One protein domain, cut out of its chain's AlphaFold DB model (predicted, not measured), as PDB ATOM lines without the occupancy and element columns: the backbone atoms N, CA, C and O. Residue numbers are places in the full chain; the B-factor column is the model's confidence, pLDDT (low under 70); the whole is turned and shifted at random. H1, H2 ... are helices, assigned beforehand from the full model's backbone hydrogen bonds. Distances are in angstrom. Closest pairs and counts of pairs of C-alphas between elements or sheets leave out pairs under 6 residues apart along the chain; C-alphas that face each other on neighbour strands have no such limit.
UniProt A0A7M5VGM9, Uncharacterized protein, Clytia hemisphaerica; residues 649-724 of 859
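This is residues 649 to 724 of the 859 residues of an uncharacterized protein of Clytia hemisphaerica (UniProt A0A7M5VGM9). One long helix, H2, is the core, and three short helices pack round it: H1 crosses its middle, H4 packs on another side of the same middle part, and H3 packs on its last residues, 690 to 694. The other end of H2 is bare: residues 672 to 678, of which 674 to 678 belong to H2, stick out. You will find 76 printed residues with four named helices, in the order H1, H2, H3, H4, and no named strand, an all-helix class. The whole is compact, with a radius of gyration of the C-alphas of 12.9 A, yet elongated in outline, with spans of 38 by 23 by 22 A.

Start from H2, residues 674 to 694, the hub, which touches three other helices. Look first at its residues 683 to 687, which alone touch H1, residues 649 to 657; the closest C-alphas, those of Ile 652 and Tyr 687, are 6.5 A apart. The lines of H1 and H2 are about perpendicular, at 81 degrees. Next, residues 682 to 689 of H2 alone touch H4, residues 715 to 723, with the closest C-alphas, those of Leu 686 and Ile 719, 6.4 A apart. H2 and H4 run the same way at a steep tilt of 52 degrees. Further along, residues 690 to 694 of H2 alone touch H3, residues 698 to 704; the closest C-alphas are those of Phe 694 and Leu 701, at 6.1 A. H2 and H3 are about perpendicular, at 89 degrees. The helix packing is mostly crossed: of these three touching pairs, 0 are at a shallow tilt. H1 and H3 are close but not clearly touching, with the C-alphas of Arg 649 and Ile 698 closest at 7.4 A; they run opposite ways at a shallow tilt of 33 degrees, only just short of steep. H3 and H4 are near each other, with 5 pairs of C-alphas within 10 A, while H1 and H4 are apart. In H1, H2, H3 and H4 every O i to N i+4 pair is within hydrogen-bond range.

Find C-alpha 674 at (151.411, 106.251, 229.015); from there H2 runs 29.1 A to C-alpha 694 at (139.441, 92.938, 252.004). H1 begins at C-alpha 649, at (137.556, 89.013, 239.220), and measures 11.7 A. H3 measures 9.8 A. H4 measures 12.1 A and ends at C-alpha 723, at (139.117, 106.301, 247.823).

The two C-alphas farthest apart are those of Gln 672 and Asp 709, at 39.5 A. The printed part has no cut. The link from H1 to H2, residues 658 to 673, is long; H2 to H3 is tight and H3 to H4 short. The mean pLDDT of the printed part is 89.0, and residues 670 to 672, 674 to 675 and 724 are under 70.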
ATOM      1  N   ARG A 649     136.992  90.358 239.029       95.06
ATOM      2  CA  ARG A 649     137.556  89.013 239.220       95.06
ATOM      3  C   ARG A 649     138.639  88.707 238.182       95.06
ATOM      4  O   ARG A 649     139.692  88.177 238.544       95.06
ATOM      5  N   GLU A 650     138.425  89.074 236.918       94.81
ATOM      6  CA  GLU A 650     139.442  88.957 235.866       94.81
ATOM      7  C   GLU A 650     140.634  89.879 236.130       94.81
ATOM      8  O   GLU A 650     141.773  89.428 236.044       94.81
ATOM      9  N   ALA A 651     140.401  91.138 236.508       95.44
ATOM     10  CA  ALA A 651     141.454  92.121 236.760       95.44
ATOM     11  C   ALA A 651     142.424  91.692 237.882       95.44
ATOM     12  O   ALA A 651     143.642  91.811 237.732       95.44
ATOM     13  N   ILE A 652     141.904  91.126 238.978       95.25
ATOM     14  CA  ILE A 652     142.723  90.572 240.071       95.25
ATOM     15  C   ILE A 652     143.440  89.293 239.626       95.25
ATOM     16  O   ILE A 652     144.641  89.145 239.860       95.25
ATOM     17  N   THR A 653     142.746  88.402 238.911       94.12
ATOM     18  CA  THR A 653     143.350  87.177 238.360       94.12
ATOM     19  C   THR A 653     144.507  87.505 237.410       94.12
ATOM     20  O   THR A 653     145.562  86.879 237.487       94.12
ATOM     21  N   PHE A 654     144.359  88.535 236.575       94.00
ATOM     22  CA  PHE A 654     145.377  89.017 235.643       94.00
ATOM     23  C   PHE A 654     146.577  89.662 236.358       94.00
ATOM     24  O   PHE A 654     147.727  89.471 235.957       94.00
ATOM     25  N   TRP A 655     146.347  90.362 237.472       93.69
ATOM     26  CA  TRP A 655     147.428  90.883 238.310       93.69
ATOM     27  C   TRP A 655     148.234  89.770 239.000       93.69
ATOM     28  O   TRP A 655     149.468  89.814 239.007       93.69
ATOM     29  N   GLU A 656     147.563  88.756 239.553       90.50
ATOM     30  CA  GLU A 656     148.210  87.646 240.266       90.50
ATOM     31  C   GLU A 656     148.863  86.614 239.334       90.50
ATOM     32  O   GLU A 656     150.007  86.207 239.567       90.50
ATOM     33  N   LYS A 657     148.137  86.166 238.305       91.81
ATOM     34  CA  LYS A 657     148.450  84.985 237.480       91.81
ATOM     35  C   LYS A 657     148.729  85.322 236.013       91.81
ATOM     36  O   LYS A 657     149.315  84.493 235.323       91.81
ATOM     37  N   GLY A 658     148.384  86.527 235.558       88.44
ATOM     38  CA  GLY A 658     148.472  86.907 234.148       88.44
ATOM     39  C   GLY A 658     147.347  86.289 233.318       88.44
ATOM     40  O   GLY A 658     146.255  86.027 233.825       88.44
ATOM     41  N   SER A 659     147.620  86.051 232.041       86.31
ATOM     42  CA  SER A 659     146.793  85.249 231.137       86.31
ATOM     43  C   SER A 659     147.678  84.256 230.374       86.31
ATOM     44  O   SER A 659     148.900  84.272 230.503       86.31
ATOM     45  N   ASN A 660     147.078  83.424 229.521       81.50
ATOM     46  CA  ASN A 660     147.826  82.525 228.633       81.50
ATOM     47  C   ASN A 660     148.754  83.272 227.645       81.50
ATOM     48  O   ASN A 660     149.643  82.657 227.064       81.50
ATOM     49  N   GLU A 661     148.543  84.578 227.449       83.12
ATOM     50  CA  GLU A 661     149.294  85.425 226.512       83.12
ATOM     51  C   GLU A 661     150.269  86.386 227.215       83.12
ATOM     52  O   GLU A 661     151.254  86.809 226.610       83.12
ATOM     53  N   PHE A 662     150.028  86.725 228.490       81.31
ATOM     54  CA  PHE A 662     150.787  87.749 229.215       81.31
ATOM     55  C   PHE A 662     151.160  87.302 230.636       81.31
ATOM     56  O   PHE A 662     150.295  86.819 231.369       81.31
ATOM     57  N   PRO A 663     152.412  87.516 231.088       84.75
ATOM     58  CA  PRO A 663     152.805  87.219 232.464       84.75
ATOM     59  C   PRO A 663     152.052  88.121 233.466       84.75
ATOM     60  O   PRO A 663     151.556  89.181 233.070       84.75
ATOM     61  N   PRO A 664     151.987  87.760 234.765       87.69
ATOM     62  CA  PRO A 664     151.296  88.551 235.786       87.69
ATOM     63  C   PRO A 664     151.726  90.020 235.793       87.69
ATOM     64  O   PRO A 664     152.927  90.298 235.777       87.69
ATOM     65  N   VAL A 665     150.784  90.963 235.890       85.88
ATOM     66  CA  VAL A 665     151.091  92.411 235.806       85.88
ATOM     67  C   VAL A 665     152.102  92.857 236.869       85.88
ATOM     68  O   VAL A 665     152.992  93.655 236.585       85.88
ATOM     69  N   ARG A 666     152.077  92.236 238.057       82.56
ATOM     70  CA  ARG A 666     153.083  92.419 239.126       82.56
ATOM     71  C   ARG A 666     154.535  92.068 238.744       82.56
ATOM     72  O   ARG A 666     155.445  92.353 239.513       82.56
ATOM     73  N   THR A 667     154.757  91.424 237.596       84.31
ATOM     74  CA  THR A 667     156.089  91.086 237.051       84.31
ATOM     75  C   THR A 667     156.521  91.988 235.892       84.31
ATOM     76  O   THR A 667     157.652  91.873 235.419       84.31
ATOM     77  N   TRP A 668     155.656  92.895 235.426       83.81
ATOM     78  CA  TRP A 668     155.964  93.778 234.302       83.81
ATOM     79  C   TRP A 668     157.003  94.826 234.718       83.81
ATOM     80  O   TRP A 668     156.786  95.626 235.631       83.81
ATOM     81  N   THR A 669     158.140  94.864 234.021       72.75
ATOM     82  CA  THR A 669     159.092  95.970 234.155       72.75
ATOM     83  C   THR A 669     158.442  97.264 233.665       72.75
ATOM     84  O   THR A 669     157.735  97.273 232.658       72.75
ATOM     85  N   ARG A 670     158.642  98.353 234.422       64.56
ATOM     86  CA  ARG A 670     157.851  99.590 234.314       64.56
ATOM     87  C   ARG A 670     157.707 100.059 232.849       64.56
ATOM     88  O   ARG A 670     158.735 100.308 232.214       64.56
ATOM     89  N   PRO A 671     156.476 100.185 232.321       61.09
ATOM     90  CA  PRO A 671     156.248 100.394 230.894       61.09
ATOM     91  C   PRO A 671     156.780 101.738 230.383       61.09
ATOM     92  O   PRO A 671     156.879 102.712 231.128       61.09
ATOM     93  N   GLN A 672     157.093 101.789 229.084       49.91
ATOM     94  CA  GLN A 672     157.611 102.993 228.417       49.91
ATOM     95  C   GLN A 672     156.525 103.881 227.782       49.91
ATOM     96  O   GLN A 672     156.847 104.986 227.353       49.91
ATOM     97  N   ASN A 673     155.261 103.440 227.713       70.75
ATOM     98  CA  ASN A 673     154.157 104.260 227.201       70.75
ATOM     99  C   ASN A 673     153.112 104.603 228.282       70.75
ATOM    100  O   ASN A 673     152.980 103.919 229.301       70.75
ATOM    101  N   SER A 674     152.385 105.701 228.064       68.56
ATOM    102  CA  SER A 674     151.411 106.251 229.015       68.56
ATOM    103  C   SER A 674     150.208 105.335 229.239       68.56
ATOM    104  O   SER A 674     149.815 105.132 230.380       68.56
ATOM    105  N   ILE A 675     149.677 104.716 228.182       67.00
ATOM    106  CA  ILE A 675     148.472 103.871 228.247       67.00
ATOM    107  C   ILE A 675     148.715 102.637 229.134       67.00
ATOM    108  O   ILE A 675     147.922 102.341 230.026       67.00
ATOM    109  N   GLN A 676     149.859 101.966 228.966       72.12
ATOM    110  CA  GLN A 676     150.294 100.896 229.869       72.12
ATOM    111  C   GLN A 676     150.517 101.403 231.304       72.12
ATOM    112  O   GLN A 676     150.275 100.665 232.255       72.12
ATOM    113  N   THR A 677     150.987 102.642 231.475       79.94
ATOM    114  CA  THR A 677     151.228 103.231 232.802       79.94
ATOM    115  C   THR A 677     149.915 103.453 233.555       79.94
ATOM    116  O   THR A 677     149.807 103.032 234.705       79.94
ATOM    117  N   ASP A 678     148.901 104.030 232.906       84.38
ATOM    118  CA  ASP A 678     147.575 104.229 233.504       84.38
ATOM    119  C   ASP A 678     146.895 102.891 233.834       84.38
ATOM    120  O   ASP A 678     146.322 102.740 234.914       84.38
ATOM    121  N   LEU A 679     147.020 101.888 232.954       85.12
ATOM    122  CA  LEU A 679     146.534 100.530 233.208       85.12
ATOM    123  C   LEU A 679     147.186  99.905 234.451       85.12
ATOM    124  O   LEU A 679     146.482  99.441 235.351       85.12
ATOM    125  N   VAL A 680     148.521  99.910 234.525       87.44
ATOM    126  CA  VAL A 680     149.249  99.355 235.677       87.44
ATOM    127  C   VAL A 680     148.833 100.072 236.965       87.44
ATOM    128  O   VAL A 680     148.566  99.397 237.952       87.44
ATOM    129  N   ILE A 681     148.662 101.400 236.944       89.88
ATOM    130  CA  ILE A 681     148.194 102.179 238.104       89.88
ATOM    131  C   ILE A 681     146.759 101.807 238.518       89.88
ATOM    132  O   ILE A 681     146.474 101.739 239.716       89.88
ATOM    133  N   LYS A 682     145.838 101.560 237.573       93.69
ATOM    134  CA  LYS A 682     144.469 101.110 237.899       93.69
ATOM    135  C   LYS A 682     144.473  99.737 238.573       93.69
ATOM    136  O   LYS A 682     143.831  99.573 239.610       93.69
ATOM    137  N   LEU A 683     145.212  98.774 238.019       94.31
ATOM    138  CA  LEU A 683     145.293  97.418 238.572       94.31
ATOM    139  C   LEU A 683     146.049  97.379 239.909       94.31
ATOM    140  O   LEU A 683     145.609  96.690 240.825       94.31
ATOM    141  N   GLU A 684     147.113  98.173 240.063       93.50
ATOM    142  CA  GLU A 684     147.850  98.332 241.323       93.50
ATOM    143  C   GLU A 684     146.922  98.844 242.434       93.50
ATOM    144  O   GLU A 684     146.840  98.233 243.497       93.50
ATOM    145  N   ARG A 685     146.130  99.894 242.166       95.19
ATOM    146  CA  ARG A 685     145.136 100.421 243.122       95.19
ATOM    147  C   ARG A 685     144.039  99.415 243.458       95.19
ATOM    148  O   ARG A 685     143.667  99.301 244.625       95.19
ATOM    149  N   LEU A 686     143.516  98.694 242.465       96.38
ATOM    150  CA  LEU A 686     142.511  97.651 242.689       96.38
ATOM    151  C   LEU A 686     143.068  96.533 243.585       96.38
ATOM    152  O   LEU A 686     142.392  96.096 244.516       96.38
ATOM    153  N   TYR A 687     144.315  96.119 243.350       95.44
ATOM    154  CA  TYR A 687     144.981  95.091 244.144       95.44
ATOM    155  C   TYR A 687     145.342  95.570 245.561       95.44
ATOM    156  O   TYR A 687     145.205  94.803 246.515       95.44
ATOM    157  N   SER A 688     145.717  96.844 245.741       93.00
ATOM    158  CA  SER A 688     145.842  97.459 247.072       93.00
ATOM    159  C   SER A 688     144.514  97.432 247.832       93.00
ATOM    160  O   SER A 688     144.491  97.024 248.984       93.00
ATOM    161  N   ILE A 689     143.388  97.776 247.196       95.75
ATOM    162  CA  ILE A 689     142.064  97.703 247.842       95.75
ATOM    163  C   ILE A 689     141.736  96.255 248.249       95.75
ATOM    164  O   ILE A 689     141.375  96.010 249.399       95.75
ATOM    165  N   TYR A 690     141.903  95.294 247.338       96.88
ATOM    166  CA  TYR A 690     141.700  93.860 247.584       96.88
ATOM    167  C   TYR A 690     142.534  93.327 248.766       96.88
ATOM    168  O   TYR A 690     142.003  92.661 249.655       96.88
ATOM    169  N   THR A 691     143.825  93.665 248.824       93.81
ATOM    170  CA  THR A 691     144.732  93.172 249.873       93.81
ATOM    171  C   THR A 691     144.599  93.929 251.198       93.81
ATOM    172  O   THR A 691     144.467  93.295 252.240       93.81
ATOM    173  N   GLU A 692     144.588  95.264 251.191       92.81
ATOM    174  CA  GLU A 692     144.587  96.087 252.413       92.81
ATOM    175  C   GLU A 692     143.206  96.207 253.071       92.81
ATOM    176  O   GLU A 692     143.117  96.307 254.294       92.81
ATOM    177  N   ARG A 693     142.121  96.230 252.282       94.00
ATOM    178  CA  ARG A 693     140.757  96.463 252.792       94.00
ATOM    179  C   ARG A 693     139.935  95.184 252.914       94.00
ATOM    180  O   ARG A 693     139.108  95.093 253.820       94.00
ATOM    181  N   PHE A 694     140.172  94.210 252.037       95.31
ATOM    182  CA  PHE A 694     139.441  92.938 252.004       95.31
ATOM    183  C   PHE A 694     140.302  91.726 252.390       95.31
ATOM    184  O   PHE A 694     139.791  90.615 252.403       95.31
ATOM    185  N   HIS A 695     141.568  91.919 252.785       94.00
ATOM    186  CA  HIS A 695     142.452  90.851 253.285       94.00
ATOM    187  C   HIS A 695     142.605  89.665 252.309       94.00
ATOM    188  O   HIS A 695     142.767  88.520 252.729       94.00
ATOM    189  N   SER A 696     142.549  89.950 251.003       93.75
ATOM    190  CA  SER A 696     142.505  88.969 249.907       93.75
ATOM    191  C   SER A 696     141.241  88.089 249.842       93.75
ATOM    192  O   SER A 696     141.234  87.077 249.144       93.75
ATOM    193  N   ASP A 697     140.144  88.479 250.498       95.88
ATOM    194  CA  ASP A 697     138.812  87.919 250.243       95.88
ATOM    195  C   ASP A 697     138.211  88.560 248.978       95.88
ATOM    196  O   ASP A 697     137.789  89.722 248.959       95.88
ATOM    197  N   ILE A 698     138.206  87.793 247.886       95.06
ATOM    198  CA  ILE A 698     137.703  88.248 246.584       95.06
ATOM    199  C   ILE A 698     136.173  88.327 246.540       95.06
ATOM    200  O   ILE A 698     135.630  89.155 245.811       95.06
ATOM    201  N   ASP A 699     135.470  87.512 247.326       96.00
ATOM    202  CA  ASP A 699     134.011  87.461 247.302       96.00
ATOM    203  C   ASP A 699     133.426  88.585 248.174       96.00
ATOM    204  O   ASP A 699     132.474  89.249 247.760       96.00
ATOM    205  N   ALA A 700     134.071  88.925 249.298       95.75
ATOM    206  CA  ALA A 700     133.772  90.141 250.061       95.75
ATOM    207  C   ALA A 700     134.029  91.425 249.249       95.75
ATOM    208  O   ALA A 700     133.232  92.369 249.315       95.75
ATOM    209  N   LEU A 701     135.103  91.465 248.446       96.94
ATOM    210  CA  LEU A 701     135.348  92.576 247.522       96.94
ATOM    211  C   LEU A 701     134.246  92.678 246.460       96.94
ATOM    212  O   LEU A 701     133.755  93.777 246.217       96.94
ATOM    213  N   LEU A 702     133.841  91.562 245.846       96.19
ATOM    214  CA  LEU A 702     132.798  91.557 244.814       96.19
ATOM    215  C   LEU A 702     131.428  91.959 245.373       96.19
ATOM    216  O   LEU A 702     130.738  92.758 244.747       96.19
ATOM    217  N   VAL A 703     131.071  91.524 246.588       96.56
ATOM    218  CA  VAL A 703     129.876  92.017 247.301       96.56
ATOM    219  C   VAL A 703     129.957  93.530 247.538       96.56
ATOM    220  O   VAL A 703     128.984  94.244 247.299       96.56
ATOM    221  N   SER A 704     131.121  94.052 247.938       96.12
ATOM    222  CA  SER A 704     131.347  95.502 248.055       96.12
ATOM    223  C   SER A 704     131.343  96.227 246.701       96.12
ATOM    224  O   SER A 704     131.092  97.435 246.642       96.12
ATOM    225  N   ALA A 705     131.597  95.516 245.605       96.50
ATOM    226  CA  ALA A 705     131.606  96.054 244.255       96.50
ATOM    227  C   ALA A 705     130.244  96.047 243.557       96.50
ATOM    228  O   ALA A 705     130.157  96.552 242.442       96.50
ATOM    229  N   LEU A 706     129.182  95.560 244.199       96.44
ATOM    230  CA  LEU A 706     127.833  95.726 243.671       96.44
ATOM    231  C   LEU A 706     127.322  97.169 243.845       96.44
ATOM    232  O   LEU A 706     127.685  97.884 244.794       96.44
ATOM    233  N   ASP A 707     126.476  97.595 242.909       93.94
ATOM    234  CA  ASP A 707     125.587  98.749 243.048       93.94
ATOM    235  C   ASP A 707     124.212  98.358 243.633       93.94
ATOM    236  O   ASP A 707     123.978  97.208 244.015       93.94
ATOM    237  N   GLU A 708     123.306  99.330 243.756       93.81
ATOM    238  CA  GLU A 708     121.966  99.137 244.337       93.81
ATOM    239  C   GLU A 708     121.086  98.186 243.497       93.81
ATOM    240  O   GLU A 708     120.263  97.457 244.051       93.81
ATOM    241  N   ASP A 709     121.340  98.107 242.185       95.50
ATOM    242  CA  ASP A 709     120.708  97.178 241.238       95.50
ATOM    243  C   ASP A 709     121.364  95.777 241.240       95.50
ATOM    244  O   ASP A 709     120.960  94.901 240.470       95.50
ATOM    245  N   LYS A 710     122.372  95.543 242.096       94.38
ATOM    246  CA  LYS A 710     123.207  94.328 242.159       94.38
ATOM    247  C   LYS A 710     124.039  94.060 240.896       94.38
ATOM    248  O   LYS A 710     124.328  92.904 240.583       94.38
ATOM    249  N   ARG A 711     124.451  95.105 240.178       94.00
ATOM    250  CA  ARG A 711     125.374  95.018 239.034       94.00
ATOM    251  C   ARG A 711     126.804  95.271 239.507       94.00
ATOM    252  O   ARG A 711     127.014  96.047 240.437       94.00
ATOM    253  N   GLU A 712     127.796  94.642 238.873       93.31
ATOM    254  CA  GLU A 712     129.204  94.934 239.175       93.31
ATOM    255  C   GLU A 712     129.567  96.368 238.755       93.31
ATOM    256  O   GLU A 712     129.333  96.794 237.620       93.31
ATOM    257  N   LEU A 713     130.163  97.123 239.678       94.69
ATOM    258  CA  LEU A 713     130.686  98.458 239.419       94.69
ATOM    259  C   LEU A 713     131.934  98.382 238.523       94.69
ATOM    260  O   LEU A 713     132.860  97.634 238.837       94.69
ATOM    261  N   PRO A 714     132.047  99.230 237.482       94.88
ATOM    262  CA  PRO A 714     133.297  99.418 236.752       94.88
ATOM    263  C   PRO A 714     134.467  99.732 237.693       94.88
ATOM    264  O   PRO A 714     134.298 100.478 238.663       94.88
ATOM    265  N   ILE A 715     135.660  99.226 237.370       95.19
ATOM    266  CA  ILE A 715     136.863  99.302 238.222       95.19
ATOM    267  C   ILE A 715     137.141 100.737 238.715       95.19
ATOM    268  O   ILE A 715     137.403 100.936 239.899       95.19
ATOM    269  N   ASP A 716     136.993 101.756 237.861       94.31
ATOM    270  CA  ASP A 716     137.182 103.166 238.250       94.31
ATOM    271  C   ASP A 716     136.157 103.658 239.292       94.31
ATOM    272  O   ASP A 716     136.509 104.413 240.206       94.31
ATOM    273  N   LYS A 717     134.894 103.205 239.209       94.69
ATOM    274  CA  LYS A 717     133.876 103.504 240.230       94.69
ATOM    275  C   LYS A 717     134.186 102.779 241.537       94.69
ATOM    276  O   LYS A 717     134.005 103.374 242.595       94.69
ATOM    277  N   LEU A 718     134.670 101.535 241.482       95.62
ATOM    278  CA  LEU A 718     135.055 100.773 242.674       95.62
ATOM    279  C   LEU A 718     136.250 101.414 243.396       95.62
ATOM    280  O   LEU A 718     136.212 101.583 244.615       95.62
ATOM    281  N   ILE A 719     137.274 101.830 242.644       96.06
ATOM    282  CA  ILE A 719     138.412 102.591 243.173       96.06
ATOM    283  C   ILE A 719     137.904 103.877 243.841       96.06
ATOM    284  O   ILE A 719     138.200 104.099 245.013       96.06
ATOM    285  N   SER A 720     137.060 104.664 243.164       95.00
ATOM    286  CA  SER A 720     136.489 105.903 243.729       95.00
ATOM    287  C   SER A 720     135.681 105.655 245.015       95.00
ATOM    288  O   SER A 720     135.942 106.288 246.038       95.00
ATOM    289  N   LYS A 721     134.777 104.658 245.012       95.06
ATOM    290  CA  LYS A 721     133.945 104.227 246.160       95.06
ATOM    291  C   LYS A 721     134.779 103.896 247.405       95.06
ATOM    292  O   LYS A 721     134.311 104.074 248.529       95.06
ATOM    293  N   HIS A 722     136.016 103.435 247.221       93.38
ATOM    294  CA  HIS A 722     136.935 103.134 248.316       93.38
ATOM    295  C   HIS A 722     137.967 104.233 248.610       93.38
ATOM    296  O   HIS A 722     138.533 104.215 249.706       93.38
ATOM    297  N   GLN A 723     138.154 105.202 247.710       86.94
ATOM    298  CA  GLN A 723     139.117 106.301 247.823       86.94
ATOM    299  C   GLN A 723     138.581 107.519 248.604       86.94
ATOM    300  O   GLN A 723     139.356 108.168 249.304       86.94
ATOM    301  N   ASP A 724     137.273 107.804 248.558       53.09
ATOM    302  CA  ASP A 724     136.677 108.969 249.247       53.09
ATOM    303  C   ASP A 724     136.450 108.789 250.763       53.09
ATOM    304  O   ASP A 724     136.098 109.741 251.468       53.09
TER     305      ASP A 724